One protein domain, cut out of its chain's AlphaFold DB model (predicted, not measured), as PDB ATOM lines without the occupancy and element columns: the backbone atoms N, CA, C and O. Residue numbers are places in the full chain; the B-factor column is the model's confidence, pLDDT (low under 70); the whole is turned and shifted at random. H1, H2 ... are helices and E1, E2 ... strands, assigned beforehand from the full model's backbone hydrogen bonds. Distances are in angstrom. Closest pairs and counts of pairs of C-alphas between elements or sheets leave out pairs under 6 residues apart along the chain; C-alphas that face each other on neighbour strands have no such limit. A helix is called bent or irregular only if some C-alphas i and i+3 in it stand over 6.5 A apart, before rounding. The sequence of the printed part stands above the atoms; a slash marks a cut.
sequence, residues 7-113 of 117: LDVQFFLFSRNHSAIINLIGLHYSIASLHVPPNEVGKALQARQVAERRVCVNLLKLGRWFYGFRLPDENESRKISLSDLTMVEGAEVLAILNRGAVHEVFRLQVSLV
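Overview. This is residues 7 to 113 of the 117 residues of an uncharacterized protein of Arundo donax (UniProt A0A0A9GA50). A head of three helices, H1, H2 and H3, sits at one end of a twisted three-stranded sheet, and a long hairpin link, residues 62 to 73, reaches away at the other end. H4 crosses over one face of the sheet, and H2 lies between H1 and H4. The printed part has 107 residues, with four named helices and three named strands in the order H1 H2 H3 E1 E2 H4 E3. The sheet order is E2 E1 E3, all antiparallel, and the class is mixed, helices and strands. The whole is only just compact, close to loose, with a radius of gyration of the C-alphas of 15.4 A and spans of 53 by 27 by 20 A.

Arrangement. H1, residues 7 to 13, touches H2, residues 20 to 32, at a shallow tilt of 32 degrees, opposite ways, as a helical hairpin; their closest C-alphas, Leu 13 and Gly 26, are 5.1 A apart. H2 is the hub. With residues 27 to 31 alone it touches H3, residues 38 to 47, in a second helical hairpin at a tilt of 35.2 degrees, only just steep; their closest C-alphas are Ile 31 and Pro 38, 6.4 A. E1, residues 54 to 61, is the inner strand between E2, residues 74 to 81, and E3, residues 106 to 112. E1 and E2 form a hairpin, with N 57 and O 78 at 2.8 A; N 58 and O 109, between E1 and E3, are 2.9 A apart. H2 only grazes the sheet, with residues 20 to 24. H4, residues 88 to 99, is on the sheet at a height of 7.8 A, only just over E2 with 3 of its C-alphas, and only just across the strands, at 63 degrees to E2 on the local plane. E2, H4 and E3 make a split strand-helix-strand unit, two strands running the same way with E1 between them, and its crossover is right-handed. H4 touches H2 about perpendicular, at 78 degrees; their closest C-alphas, Ala 32 and Asn 98, are 6.1 A apart. Every O i to N i+4 pair is within hydrogen-bond range in H1, H2 and H3, and 6 of 8 are in H4.

Along the chain. H1 begins at C-alpha 7, (33.990, -16.332, -4.054). H2 is 17.9 A long, H3 14.2 A, E1 22.0 A and E2 22.7 A. H4, 16.7 A, is irregular: C-alphas 89 and 92 are 7.5 A apart. E3, 19.2 A, ends at C-alpha 112, (14.918, -28.662, 6.164).

Size, cuts and confidence. The C-alphas of Ala 47 and Gly 68 are the two farthest apart, 53.5 A. The link from E1 to E2 is long, and within it residues 65 to 66 pair antiparallel with 69 to 70. The printed part has no cut. Residues 100 to 108 have pLDDT under 70.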
ATOM      1  N   LEU A   7      33.122 -15.159  -3.987       94.81
ATOM      2  CA  LEU A   7      33.990 -16.332  -4.054       94.81
ATOM      3  C   LEU A   7      33.955 -17.116  -2.730       94.81
ATOM      4  O   LEU A   7      33.787 -18.334  -2.735       94.81
ATOM      5  N   ASP A   8      34.026 -16.417  -1.596       94.75
ATOM      6  CA  ASP A   8      33.946 -17.030  -0.268       94.75
ATOM      7  C   ASP A   8      32.589 -17.706  -0.057       94.75
ATOM      8  O   ASP A   8      32.518 -18.839   0.419       94.75
ATOM      9  N   VAL A   9      31.495 -17.073  -0.491       95.12
ATOM     10  CA  VAL A   9      30.159 -17.685  -0.455       95.12
ATOM     11  C   VAL A   9      30.125 -18.985  -1.258       95.12
ATOM     12  O   VAL A   9      29.641 -20.006  -0.765       95.12
ATOM     13  N   GLN A  10      30.666 -18.978  -2.479       95.12
ATOM     14  CA  GLN A  10      30.721 -20.175  -3.314       95.12
ATOM     15  C   GLN A  10      31.518 -21.295  -2.640       95.12
ATOM     16  O   GLN A  10      31.087 -22.454  -2.638       95.12
ATOM     17  N   PHE A  11      32.667 -20.969  -2.043       92.38
ATOM     18  CA  PHE A  11      33.515 -21.962  -1.396       92.38
ATOM     19  C   PHE A  11      32.900 -22.504  -0.107       92.38
ATOM     20  O   PHE A  11      32.765 -23.724   0.033       92.38
ATOM     21  N   PHE A  12      32.485 -21.621   0.794       93.56
ATOM     22  CA  PHE A  12      32.055 -21.982   2.137       93.56
ATOM     23  C   PHE A  12      30.548 -22.228   2.205       93.56
ATOM     24  O   PHE A  12      30.118 -23.330   2.544       93.56
ATOM     25  N   LEU A  13      29.724 -21.254   1.827       94.94
ATOM     26  CA  LEU A  13      28.277 -21.325   2.056       94.94
ATOM     27  C   LEU A  13      27.541 -22.219   1.056       94.94
ATOM     28  O   LEU A  13      26.539 -22.813   1.436       94.94
ATOM     29  N   PHE A  14      28.043 -22.410  -0.168       95.19
ATOM     30  CA  PHE A  14      27.479 -23.358  -1.150       95.19
ATOM     31  C   PHE A  14      28.088 -24.764  -1.091       95.19
ATOM     32  O   PHE A  14      27.916 -25.561  -2.011       95.19
ATOM     33  N   SER A  15      28.792 -25.115  -0.014       92.88
ATOM     34  CA  SER A  15      29.284 -26.483   0.154       92.88
ATOM     35  C   SER A  15      28.142 -27.486   0.360       92.88
ATOM     36  O   SER A  15      27.183 -27.246   1.100       92.88
ATOM     37  N   ARG A  16      28.296 -28.665  -0.254       90.75
ATOM     38  CA  ARG A  16      27.408 -29.822  -0.074       90.75
ATOM     39  C   ARG A  16      27.459 -30.404   1.338       90.75
ATOM     40  O   ARG A  16      26.528 -31.098   1.731       90.75
ATOM     41  N   ASN A  17      28.494 -30.101   2.114       90.31
ATOM     42  CA  ASN A  17      28.592 -30.572   3.496       90.31
ATOM     43  C   ASN A  17      27.701 -29.767   4.450       90.31
ATOM     44  O   ASN A  17      27.451 -30.201   5.570       90.31
ATOM     45  N   HIS A  18      27.206 -28.608   4.014       90.00
ATOM     46  CA  HIS A  18      26.289 -27.804   4.807       90.00
ATOM     47  C   HIS A  18      24.833 -28.214   4.598       90.00
ATOM     48  O   HIS A  18      24.502 -28.961   3.680       90.00
ATOM     49  N   SER A  19      23.947 -27.717   5.456       91.06
ATOM     50  CA  SER A  19      22.507 -27.894   5.297       91.06
ATOM     51  C   SER A  19      21.944 -26.946   4.228       91.06
ATOM     52  O   SER A  19      22.559 -25.929   3.893       91.06
ATOM     53  N   ALA A  20      20.744 -27.242   3.717       90.06
ATOM     54  CA  ALA A  20      20.060 -26.367   2.761       90.06
ATOM     55  C   ALA A  20      19.808 -24.954   3.328       90.06
ATOM     56  O   ALA A  20      19.797 -23.988   2.575       90.06
ATOM     57  N   ILE A  21      19.688 -24.821   4.656       91.06
ATOM     58  CA  ILE A  21      19.540 -23.530   5.344       91.06
ATOM     59  C   ILE A  21      20.816 -22.691   5.215       91.06
ATOM     60  O   ILE A  21      20.742 -21.510   4.902       91.06
ATOM     61  N   ILE A  22      21.999 -23.286   5.401       93.12
ATOM     62  CA  ILE A  22      23.267 -22.560   5.219       93.12
ATOM     63  C   ILE A  22      23.440 -22.137   3.758       93.12
ATOM     64  O   ILE A  22      23.854 -21.012   3.482       93.12
ATOM     65  N   ASN A  23      23.076 -23.011   2.815       94.50
ATOM     66  CA  ASN A  23      23.107 -22.659   1.399       94.50
ATOM     67  C   ASN A  23      22.122 -21.514   1.083       94.50
ATOM     68  O   ASN A  23      22.469 -20.614   0.322       94.50
ATOM     69  N   LEU A  24      20.938 -21.499   1.710       93.81
ATOM     70  CA  LEU A  24      19.972 -20.402   1.606       93.81
ATOM     71  C   LEU A  24      20.528 -19.083   2.161       93.81
ATOM     72  O   LEU A  24      20.345 -18.043   1.537       93.81
ATOM     73  N   ILE A  25      21.239 -19.113   3.293       92.88
ATOM     74  CA  ILE A  25      21.915 -17.925   3.843       92.88
ATOM     75  C   ILE A  25      22.937 -17.396   2.830       92.88
ATOM     76  O   ILE A  25      22.957 -16.198   2.559       92.88
ATOM     77  N   GLY A  26      23.738 -18.275   2.219       95.06
ATOM     78  CA  GLY A  26      24.672 -17.881   1.160       95.06
ATOM     79  C   GLY A  26      23.984 -17.262  -0.057       95.06
ATOM     80  O   GLY A  26      24.461 -16.260  -0.591       95.06
ATOM     81  N   LEU A  27      22.839 -17.816  -0.466       95.25
ATOM     82  CA  LEU A  27      22.027 -17.302  -1.569       95.25
ATOM     83  C   LEU A  27      21.519 -15.898  -1.238       95.25
ATOM     84  O   LEU A  27      21.756 -14.963  -2.001       95.25
ATOM     85  N   HIS A  28      20.887 -15.740  -0.075       93.19
ATOM     86  CA  HIS A  28      20.354 -14.463   0.386       93.19
ATOM     87  C   HIS A  28      21.455 -13.407   0.515       93.19
ATOM     88  O   HIS A  28      21.314 -12.313  -0.016       93.19
ATOM     89  N   TYR A  29      22.586 -13.741   1.143       94.19
ATOM     90  CA  TYR A  29      23.718 -12.822   1.285       94.19
ATOM     91  C   TYR A  29      24.284 -12.379  -0.073       94.19
ATOM     92  O   TYR A  29      24.551 -11.194  -0.277       94.19
ATOM     93  N   SER A  30      24.401 -13.305  -1.033       95.25
ATOM     94  CA  SER A  30      24.885 -12.985  -2.386       95.25
ATOM     95  C   SER A  30      23.999 -11.964  -3.091       95.25
ATOM     96  O   SER A  30      24.506 -11.041  -3.720       95.25
ATOM     97  N   ILE A  31      22.680 -12.120  -2.984       93.56
ATOM     98  CA  ILE A  31      21.730 -11.254  -3.684       93.56
ATOM     99  C   ILE A  31      21.530  -9.943  -2.916       93.56
ATOM    100  O   ILE A  31      21.674  -8.868  -3.489       93.56
ATOM    101  N   ALA A  32      21.218 -10.021  -1.622       91.25
ATOM    102  CA  ALA A  32      20.815  -8.871  -0.817       91.25
ATOM    103  C   ALA A  32      21.987  -7.981  -0.391       91.25
ATOM    104  O   ALA A  32      21.823  -6.771  -0.275       91.25
ATOM    105  N   SER A  33      23.158  -8.562  -0.118       91.69
ATOM    106  CA  SER A  33      24.311  -7.819   0.411       91.69
ATOM    107  C   SER A  33      25.387  -7.599  -0.647       91.69
ATOM    108  O   SER A  33      25.897  -6.489  -0.783       91.69
ATOM    109  N   LEU A  34      25.709  -8.630  -1.433       93.94
ATOM    110  CA  LEU A  34      26.734  -8.535  -2.479       93.94
ATOM    111  C   LEU A  34      26.191  -8.053  -3.832       93.94
ATOM    112  O   LEU A  34      26.983  -7.807  -4.738       93.94
ATOM    113  N   HIS A  35      24.868  -7.895  -3.968       93.38
ATOM    114  CA  HIS A  35      24.201  -7.432  -5.192       93.38
ATOM    115  C   HIS A  35      24.528  -8.286  -6.430       93.38
ATOM    116  O   HIS A  35      24.510  -7.805  -7.564       93.38
ATOM    117  N   VAL A  36      24.831  -9.571  -6.223       95.06
ATOM    118  CA  VAL A  36      25.094 -10.513  -7.310       95.06
ATOM    119  C   VAL A  36      23.766 -10.842  -8.001       95.06
ATOM    120  O   VAL A  36      22.797 -11.187  -7.317       95.06
ATOM    121  N   PRO A  37      23.693 -10.783  -9.343       93.25
ATOM    122  CA  PRO A  37      22.472 -11.110 -10.067       93.25
ATOM    123  C   PRO A  37      21.975 -12.530  -9.741       93.25
ATOM    124  O   PRO A  37      22.788 -13.460  -9.756       93.25
ATOM    125  N   PRO A  38      20.659 -12.744  -9.534       92.25
ATOM    126  CA  PRO A  38      20.105 -14.064  -9.214       92.25
ATOM    127  C   PRO A  38      20.530 -15.163 -10.196       92.25
ATOM    128  O   PRO A  38      20.858 -16.265  -9.771       92.25
ATOM    129  N   ASN A  39      20.638 -14.844 -11.490       92.69
ATOM    130  CA  ASN A  39      21.101 -15.782 -12.518       92.69
ATOM    131  C   ASN A  39      22.537 -16.284 -12.270       92.69
ATOM    132  O   ASN A  39      22.821 -17.463 -12.481       92.69
ATOM    133  N   GLU A  40      23.445 -15.416 -11.816       95.06
ATOM    134  CA  GLU A  40      24.831 -15.795 -11.503       95.06
ATOM    135  C   GLU A  40      24.906 -16.617 -10.211       95.06
ATOM    136  O   GLU A  40      25.655 -17.593 -10.125       95.06
ATOM    137  N   VAL A  41      24.063 -16.289  -9.228       95.62
ATOM    138  CA  VAL A  41      23.902 -17.105  -8.018       95.62
ATOM    139  C   VAL A  41      23.348 -18.491  -8.368       95.62
ATOM    140  O   VAL A  41      23.870 -19.495  -7.888       95.62
ATOM    141  N   GLY A  42      22.367 -18.571  -9.270       94.62
ATOM    142  CA  GLY A  42      21.803 -19.824  -9.775       94.62
ATOM    143  C   GLY A  42      22.854 -20.717 -10.435       94.62
ATOM    144  O   GLY A  42      22.974 -21.895 -10.091       94.62
ATOM    145  N   LYS A  43      23.699 -20.150 -11.309       95.62
ATOM    146  CA  LYS A  43      24.840 -20.869 -11.909       95.62
ATOM    147  C   LYS A  43      25.811 -21.388 -10.849       95.62
ATOM    148  O   LYS A  43      26.274 -22.523 -10.940       95.62
ATOM    149  N   ALA A  44      26.101 -20.589  -9.824       95.94
ATOM    150  CA  ALA A  44      26.978 -21.000  -8.734       95.94
ATOM    151  C   ALA A  44      26.389 -22.165  -7.918       95.94
ATOM    152  O   ALA A  44      27.094 -23.129  -7.613       95.94
ATOM    153  N   LEU A  45      25.090 -22.124  -7.614       95.94
ATOM    154  CA  LEU A  45      24.379 -23.213  -6.936       95.94
ATOM    155  C   LEU A  45      24.393 -24.506  -7.764       95.94
ATOM    156  O   LEU A  45      24.586 -25.591  -7.205       95.94
ATOM    157  N   GLN A  46      24.235 -24.400  -9.088       95.06
ATOM    158  CA  GLN A  46      24.348 -25.533 -10.012       95.06
ATOM    159  C   GLN A  46      25.772 -26.101 -10.029       95.06
ATOM    160  O   GLN A  46      25.957 -27.302  -9.829       95.06
ATOM    161  N   ALA A  47      26.788 -25.245 -10.169       94.69
ATOM    162  CA  ALA A  47      28.193 -25.651 -10.181       94.69
ATOM    163  C   ALA A  47      28.609 -26.364  -8.884       94.69
ATOM    164  O   ALA A  47      29.400 -27.310  -8.902       94.69
ATOM    165  N   ARG A  48      28.046 -25.949  -7.743       94.75
ATOM    166  CA  ARG A  48      28.293 -26.575  -6.435       94.75
ATOM    167  C   ARG A  48      27.362 -27.756  -6.135       94.75
ATOM    168  O   ARG A  48      27.552 -28.416  -5.114       94.75
ATOM    169  N   GLN A  49      26.440 -28.087  -7.046       93.88
ATOM    170  CA  GLN A  49      25.475 -29.192  -6.948       93.88
ATOM    171  C   GLN A  49      24.575 -29.084  -5.706       93.88
ATOM    172  O   GLN A  49      24.301 -30.070  -5.017       93.88
ATOM    173  N   VAL A  50      24.146 -27.860  -5.396       94.19
ATOM    174  CA  VAL A  50      23.230 -27.554  -4.285       94.19
ATOM    175  C   VAL A  50      21.917 -26.919  -4.754       94.19
ATOM    176  O   VAL A  50      21.033 -26.740  -3.927       94.19
ATOM    177  N   ALA A  51      21.756 -26.631  -6.050       92.94
ATOM    178  CA  ALA A  51      20.552 -26.016  -6.626       92.94
ATOM    179  C   ALA A  51      19.245 -26.748  -6.258       92.94
ATOM    180  O   ALA A  51      18.318 -26.130  -5.746       92.94
ATOM    181  N   GLU A  52      19.221 -28.076  -6.397       92.69
ATOM    182  CA  GLU A  52      18.034 -28.906  -6.126       92.69
ATOM    183  C   GLU A  52      17.708 -29.071  -4.635       92.69
ATOM    184  O   GLU A  52      16.735 -29.732  -4.261       92.69
ATOM    185  N   ARG A  53      18.524 -28.504  -3.737       90.81
ATOM    186  CA  ARG A  53      18.230 -28.571  -2.306       90.81
ATOM    187  C   ARG A  53      16.977 -27.782  -2.016       90.81
ATOM    188  O   ARG A  53      16.832 -26.645  -2.449       90.81
ATOM    189  N   ARG A  54      16.082 -28.394  -1.248       90.00
ATOM    190  CA  ARG A  54      14.792 -27.806  -0.920       90.00
ATOM    191  C   ARG A  54      14.778 -27.305   0.506       90.00
ATOM    192  O   ARG A  54      15.307 -27.946   1.416       90.00
ATOM    193  N   VAL A  55      14.108 -26.183   0.685       88.81
ATOM    194  CA  VAL A  55      13.720 -25.661   1.986       88.81
ATOM    195  C   VAL A  55      12.203 -25.594   2.044       88.81
ATOM    196  O   VAL A  55      11.533 -25.374   1.032       88.81
ATOM    197  N   CYS A  56      11.651 -25.838   3.225       86.62
ATOM    198  CA  CYS A  56      10.248 -25.566   3.477       86.62
ATOM    199  C   CYS A  56      10.133 -24.144   4.005       86.62
ATOM    200  O   CYS A  56      10.827 -23.787   4.954       86.62
ATOM    201  N   VAL A  57       9.278 -23.355   3.375       83.25
ATOM    202  CA  VAL A  57       8.977 -21.983   3.739       83.25
ATOM    203  C   VAL A  57       7.545 -21.956   4.239       83.25
ATOM    204  O   VAL A  57       6.619 -22.168   3.461       83.25
ATOM    205  N   ASN A  58       7.370 -21.697   5.531       82.50
ATOM    206  CA  ASN A  58       6.055 -21.401   6.085       82.50
ATOM    207  C   ASN A  58       5.902 -19.891   6.176       82.50
ATOM    208  O   ASN A  58       6.752 -19.224   6.770       82.50
ATOM    209  N   LEU A  59       4.823 -19.392   5.594       79.62
ATOM    210  CA  LEU A  59       4.410 -18.010   5.606       79.62
ATOM    211  C   LEU A  59       3.136 -17.907   6.438       79.62
ATOM    212  O   LEU A  59       2.063 -18.327   6.013       79.62
ATOM    213  N   LEU A  60       3.263 -17.347   7.636       79.25
ATOM    214  CA  LEU A  60       2.108 -16.996   8.456       79.25
ATOM    215  C   LEU A  60       1.758 -15.539   8.195       79.25
ATOM    216  O   LEU A  60       2.565 -14.677   8.521       79.25
ATOM    217  N   LYS A  61       0.573 -15.266   7.662       79.31
ATOM    218  CA  LYS A  61      -0.003 -13.930   7.541       79.31
ATOM    219  C   LYS A  61      -1.001 -13.729   8.674       79.31
ATOM    220  O   LYS A  61      -2.059 -14.351   8.697       79.31
ATOM    221  N   LEU A  62      -0.663 -12.870   9.635       78.44
ATOM    222  CA  LEU A  62      -1.597 -12.567  10.719       78.44
ATOM    223  C   LEU A  62      -2.840 -11.851  10.190       78.44
ATOM    224  O   LEU A  62      -2.761 -10.925   9.380       78.44
ATOM    225  N   GLY A  63      -3.986 -12.263  10.716       77.12
ATOM    226  CA  GLY A  63      -5.276 -11.693  10.408       77.12
ATOM    227  C   GLY A  63      -5.354 -10.220  10.796       77.12
ATOM    228  O   GLY A  63      -4.915  -9.799  11.872       77.12
ATOM    229  N   ARG A  64      -5.931  -9.420   9.900       81.31
ATOM    230  CA  ARG A  64      -6.164  -7.985  10.109       81.31
ATOM    231  C   ARG A  64      -7.545  -7.724  10.703       81.31
ATOM    232  O   ARG A  64      -8.476  -8.509  10.524       81.31
ATOM    233  N   TRP A  65      -7.694  -6.578  11.355       82.44
ATOM    234  CA  TRP A  65      -9.009  -6.072  11.739       82.44
ATOM    235  C   TRP A  65      -9.719  -5.474  10.526       82.44
ATOM    236  O   TRP A  65      -9.148  -4.656   9.804       82.44
ATOM    237  N   PHE A  66     -10.967  -5.879  10.303       82.06
ATOM    238  CA  PHE A  66     -11.808  -5.393   9.216       82.06
ATOM    239  C   PHE A  66     -13.250  -5.240   9.717       82.06
ATOM    240  O   PHE A  66     -13.835  -6.195  10.219       82.06
ATOM    241  N   TYR A  67     -13.802  -4.022   9.647       85.19
ATOM    242  CA  TYR A  67     -15.142  -3.672  10.156       85.19
ATOM    243  C   TYR A  67     -15.463  -4.203  11.570       85.19
ATOM    244  O   TYR A  67     -16.554  -4.701  11.825       85.19
ATOM    245  N   GLY A  68     -14.511  -4.106  12.503       89.94
ATOM    246  CA  GLY A  68     -14.716  -4.538  13.893       89.94
ATOM    247  C   GLY A  68     -14.606  -6.050  14.130       89.94
ATOM    248  O   GLY A  68     -14.741  -6.482  15.269       89.94
ATOM    249  N   PHE A  69     -14.293  -6.844  13.102       86.81
ATOM    250  CA  PHE A  69     -13.985  -8.270  13.226       86.81
ATOM    251  C   PHE A  69     -12.502  -8.521  12.947       86.81
ATOM    252  O   PHE A  69     -11.913  -7.910  12.052       86.81
ATOM    253  N   ARG A  70     -11.880  -9.435  13.701       85.06
ATOM    254  CA  ARG A  70     -10.538  -9.935  13.386       85.06
ATOM    255  C   ARG A  70     -10.672 -11.056  12.355       85.06
ATOM    256  O   ARG A  70     -11.281 -12.081  12.648       85.06
ATOM    257  N   LEU A  71     -10.105 -10.858  11.165       86.94
ATOM    258  CA  LEU A  71      -9.970 -11.927  10.172       86.94
ATOM    259  C   LEU A  71      -9.047 -13.035  10.711       86.94
ATOM    260  O   LEU A  71      -8.169 -12.731  11.520       86.94
ATOM    261  N   PRO A  72      -9.236 -14.306  10.317       85.12
ATOM    262  CA  PRO A  72      -8.358 -15.388  10.748       85.12
ATOM    263  C   PRO A  72      -6.933 -15.196  10.218       85.12
ATOM    264  O   PRO A  72      -6.714 -14.525   9.209       85.12
ATOM    265  N   ASP A  73      -5.968 -15.793  10.914       85.62
ATOM    266  CA  ASP A  73      -4.598 -15.880  10.420       85.62
ATOM    267  C   ASP A  73      -4.548 -16.890   9.257       85.62
ATOM    268  O   ASP A  73      -5.184 -17.946   9.306       85.62
ATOM    269  N   GLU A  74      -3.782 -16.573   8.220       83.94
ATOM    270  CA  GLU A  74      -3.570 -17.430   7.055       83.94
ATOM    271  C   GLU A  74      -2.177 -18.060   7.150       83.94
ATOM    272  O   GLU A  74      -1.197 -17.380   7.454       83.94
ATOM    273  N   ASN A  75      -2.075 -19.365   6.908       83.25
ATOM    274  CA  ASN A  75      -0.799 -20.072   6.884       83.25
ATOM    275  C   ASN A  75      -0.620 -20.754   5.534       83.25
ATOM    276  O   ASN A  75      -1.462 -21.552   5.122       83.25
ATOM    277  N   GLU A  76       0.502 -20.479   4.886       83.12
ATOM    278  CA  GLU A  76       0.874 -21.091   3.624       83.12
ATOM    279  C   GLU A  76       2.248 -21.745   3.745       83.12
ATOM    280  O   GLU A  76       3.220 -21.115   4.154       83.12
ATOM    281  N   SER A  77       2.345 -23.023   3.385       83.75
ATOM    282  CA  SER A  77       3.605 -23.765   3.386       83.75
ATOM    283  C   SER A  77       3.999 -24.110   1.958       83.75
ATOM    284  O   SER A  77       3.228 -24.733   1.226       83.75
ATOM    285  N   ARG A  78       5.207 -23.718   1.557       83.44
ATOM    286  CA  ARG A  78       5.757 -23.982   0.225       83.44
ATOM    287  C   ARG A  78       7.107 -24.679   0.343       83.44
ATOM    288  O   ARG A  78       8.017 -24.199   1.013       83.44
ATOM    289  N   LYS A  79       7.269 -25.809  -0.349       88.50
ATOM    290  CA  LYS A  79       8.576 -26.458  -0.531       88.50
ATOM    291  C   LYS A  79       9.229 -25.895  -1.784       88.50
ATOM    292  O   LYS A  79       8.778 -26.221  -2.879       88.50
ATOM    293  N   ILE A  80      10.312 -25.147  -1.636       89.19
ATOM    294  CA  ILE A  80      10.988 -24.465  -2.744       89.19
ATOM    295  C   ILE A  80      12.445 -24.923  -2.851       89.19
ATOM    296  O   ILE A  80      13.086 -25.166  -1.823       89.19
ATOM    297  N   SER A  81      12.959 -25.110  -4.068       92.06
ATOM    298  CA  SER A  81      14.387 -25.385  -4.274       92.06
ATOM    299  C   SER A  81      15.220 -24.098  -4.247       92.06
ATOM    300  O   SER A  81      14.692 -22.991  -4.377       92.06
ATOM    301  N   LEU A  82      16.537 -24.217  -4.067       91.81
ATOM    302  CA  LEU A  82      17.425 -23.054  -4.126       91.81
ATOM    303  C   LEU A  82      17.505 -22.463  -5.542       91.81
ATOM    304  O   LEU A  82      17.696 -21.258  -5.673       91.81
ATOM    305  N   SER A  83      17.339 -23.273  -6.591       92.00
ATOM    306  CA  SER A  83      17.217 -22.790  -7.974       92.00
ATOM    307  C   SER A  83      15.930 -21.997  -8.193       92.00
ATOM    308  O   SER A  83      15.995 -20.916  -8.777       92.00
ATOM    309  N   ASP A  84      14.792 -22.465  -7.678       91.81
ATOM    310  CA  ASP A  84      13.503 -21.764  -7.820       91.81
ATOM    311  C   ASP A  84      13.547 -20.365  -7.179       91.81
ATOM    312  O   ASP A  84      12.955 -19.419  -7.694       91.81
ATOM    313  N   LEU A  85      14.308 -20.199  -6.088       89.75
ATOM    314  CA  LEU A  85      14.539 -18.900  -5.437       89.75
ATOM    315  C   LEU A  85      15.304 -17.894  -6.304       89.75
ATOM    316  O   LEU A  85      15.238 -16.696  -6.043       89.75
ATOM    317  N   THR A  86      16.029 -18.366  -7.318       89.19
ATOM    318  CA  THR A  86      16.709 -17.502  -8.296       89.19
ATOM    319  C   THR A  86      15.852 -17.195  -9.525       89.19
ATOM    320  O   THR A  86      16.256 -16.380 -10.354       89.19
ATOM    321  N   MET A  87      14.678 -17.821  -9.630       88.94
ATOM    322  CA  MET A  87      13.726 -17.690 -10.731       88.94
ATOM    323  C   MET A  87      12.508 -16.849 -10.311       88.94
ATOM    324  O   MET A  87      12.428 -16.331  -9.193       88.94
ATOM    325  N   VAL A  88      11.548 -16.682 -11.224       82.44
ATOM    326  CA  VAL A  88      10.345 -15.861 -11.000       82.44
ATOM    327  C   VAL A  88       9.444 -16.478  -9.926       82.44
ATOM    328  O   VAL A  88       8.849 -15.760  -9.126       82.44
ATOM    329  N   GLU A  89       9.396 -17.807  -9.858       78.44
ATOM    330  CA  GLU A  89       8.589 -18.597  -8.929       78.44
ATOM    331  C   GLU A  89       8.952 -18.325  -7.461       78.44
ATOM    332  O   GLU A  89       8.090 -18.368  -6.582       78.44
ATOM    333  N   GLY A  90      10.222 -18.021  -7.185       79.62
ATOM    334  CA  GLY A  90      10.722 -17.720  -5.846       79.62
ATOM    335  C   GLY A  90      10.838 -16.235  -5.513       79.62
ATOM    336  O   GLY A  90      11.252 -15.904  -4.399       79.62
ATOM    337  N   ALA A  91      10.462 -15.337  -6.429       81.44
ATOM    338  CA  ALA A  91      10.637 -13.895  -6.261       81.44
ATOM    339  C   ALA A  91       9.888 -13.336  -5.038       81.44
ATOM    340  O   ALA A  91      10.412 -12.470  -4.341       81.44
ATOM    341  N   GLU A  92       8.696 -13.859  -4.734       81.81
ATOM    342  CA  GLU A  92       7.915 -13.476  -3.548       81.81
ATOM    343  C   GLU A  92       8.645 -13.845  -2.246       81.81
ATOM    344  O   GLU A  92       8.834 -13.002  -1.368       81.81
ATOM    345  N   VAL A  93       9.118 -15.089  -2.143       81.44
ATOM    346  CA  VAL A  93       9.851 -15.585  -0.968       81.44
ATOM    347  C   VAL A  93      11.158 -14.817  -0.786       81.44
ATOM    348  O   VAL A  93      11.500 -14.428   0.331       81.44
ATOM    349  N   LEU A  94      11.875 -14.555  -1.882       83.25
ATOM    350  CA  LEU A  94      13.105 -13.774  -1.864       83.25
ATOM    351  C   LEU A  94      12.845 -12.315  -1.462       83.25
ATOM    352  O   LEU A  94      13.615 -11.749  -0.693       83.25
ATOM    353  N   ALA A  95      11.742 -11.714  -1.916       81.69
ATOM    354  CA  ALA A  95      11.343 -10.376  -1.497       81.69
ATOM    355  C   ALA A  95      11.034 -10.320   0.006       81.69
ATOM    356  O   ALA A  95      11.448  -9.371   0.667       81.69
ATOM    357  N   ILE A  96      10.368 -11.339   0.560       79.00
ATOM    358  CA  ILE A  96      10.103 -11.448   2.004       79.00
ATOM    359  C   ILE A  96      11.410 -11.606   2.790       79.00
ATOM    360  O   ILE A  96      11.599 -10.925   3.798       79.00
ATOM    361  N   LEU A  97      12.326 -12.458   2.314       80.62
ATOM    362  CA  LEU A  97      13.654 -12.640   2.907       80.62
ATOM    363  C   LEU A  97      14.453 -11.326   2.929       80.62
ATOM    364  O   LEU A  97      14.957 -10.942   3.982       80.62
ATOM    365  N   ASN A  98      14.500 -10.615   1.798       78.88
ATOM    366  CA  ASN A  98      15.274  -9.381   1.641       78.88
ATOM    367  C   ASN A  98      14.664  -8.191   2.399       78.88
ATOM    368  O   ASN A  98      15.390  -7.346   2.920       78.88
ATOM    369  N   ARG A  99      13.331  -8.076   2.414       73.00
ATOM    370  CA  ARG A  99      12.610  -6.919   2.972       73.00
ATOM    371  C   ARG A  99      12.334  -7.052   4.469       73.00
ATOM    372  O   ARG A  99      12.185  -6.035   5.144       73.00
ATOM    373  N   GLY A 100      12.241  -8.279   4.982       65.50
ATOM    374  CA  GLY A 100      11.735  -8.552   6.326       65.50
ATOM    375  C   GLY A 100      10.215  -8.346   6.449       65.50
ATOM    376  O   GLY A 100       9.535  -7.950   5.501       65.50
ATOM    377  N   ALA A 101       9.657  -8.639   7.628       56.88
ATOM    378  CA  ALA A 101       8.218  -8.537   7.881       56.88
ATOM    379  C   ALA A 101       7.756  -7.068   7.886       56.88
ATOM    380  O   ALA A 101       8.163  -6.290   8.747       56.88
ATOM    381  N   VAL A 102       6.895  -6.676   6.940       54.06
ATOM    382  CA  VAL A 102       6.395  -5.297   6.825       54.06
ATOM    383  C   VAL A 102       4.883  -5.290   6.572       54.06
ATOM    384  O   VAL A 102       4.416  -5.838   5.580       54.06
ATOM    385  N   HIS A 103       4.150  -4.607   7.465       50.16
ATOM    386  CA  HIS A 103       2.701  -4.295   7.480       50.16
ATOM    387  C   HIS A 103       1.707  -5.466   7.531       50.16
ATOM    388  O   HIS A 103       0.604  -5.305   8.047       50.16
ATOM    389  N   GLU A 104       2.119  -6.650   7.114       55.34
ATOM    390  CA  GLU A 104       1.479  -7.919   7.430       55.34
ATOM    391  C   GLU A 104       2.534  -8.715   8.200       55.34
ATOM    392  O   GLU A 104       3.706  -8.744   7.814       55.34
ATOM    393  N   VAL A 105       2.180  -9.248   9.372       56.44
ATOM    394  CA  VAL A 105       3.151  -9.930  10.237       56.44
ATOM    395  C   VAL A 105       3.449 -11.285   9.612       56.44
ATOM    396  O   VAL A 105       2.850 -12.289   9.976       56.44
ATOM    397  N   PHE A 106       4.339 -11.271   8.626       62.19
ATOM    398  CA  PHE A 106       4.827 -12.447   7.942       62.19
ATOM    399  C   PHE A 106       5.883 -13.115   8.803       62.19
ATOM    400  O   PHE A 106       6.994 -12.603   8.961       62.19
ATOM    401  N   ARG A 107       5.549 -14.273   9.371       65.94
ATOM    402  CA  ARG A 107       6.563 -15.136   9.977       65.94
ATOM    403  C   ARG A 107       7.051 -16.100   8.912       65.94
ATOM    404  O   ARG A 107       6.299 -16.985   8.521       65.94
ATOM    405  N   LEU A 108       8.300 -15.923   8.487       68.38
ATOM    406  CA  LEU A 108       9.005 -16.883   7.650       68.38
ATOM    407  C   LEU A 108       9.661 -17.935   8.547       68.38
ATOM    408  O   LEU A 108      10.577 -17.622   9.310       68.38
ATOM    409  N   GLN A 109       9.208 -19.182   8.464       71.44
ATOM    410  CA  GLN A 109       9.926 -20.310   9.056       71.44
ATOM    411  C   GLN A 109      10.562 -21.127   7.943       71.44
ATOM    412  O   GLN A 109       9.863 -21.626   7.066       71.44
ATOM    413  N   VAL A 110      11.885 -21.269   8.012       77.38
ATOM    414  CA  VAL A 110      12.649 -22.120   7.106       77.38
ATOM    415  C   VAL A 110      13.011 -23.402   7.840       77.38
ATOM    416  O   VAL A 110      13.699 -23.356   8.860       77.38
ATOM    417  N   SER A 111      12.563 -24.544   7.330       77.69
ATOM    418  CA  SER A 111      12.995 -25.855   7.817       77.69
ATOM    419  C   SER A 111      13.633 -26.671   6.701       77.69
ATOM    420  O   SER A 111      13.411 -26.435   5.508       77.69
ATOM    421  N   LEU A 112      14.457 -27.642   7.094       77.00
ATOM    422  CA  LEU A 112      14.918 -28.662   6.164       77.00
ATOM    423  C   LEU A 112      13.705 -29.474   5.713       77.00
ATOM    424  O   LEU A 112      12.815 -29.771   6.509       77.00
ATOM    425  N   VAL A 113      13.652 -29.797   4.423       72.44
ATOM    426  CA  VAL A 113      12.736 -30.833   3.960       72.44
ATOM    427  C   VAL A 113      13.307 -32.146   4.477       72.44
ATOM    428  O   VAL A 113      14.444 -32.477   4.133       72.44
TER     429      VAL A 113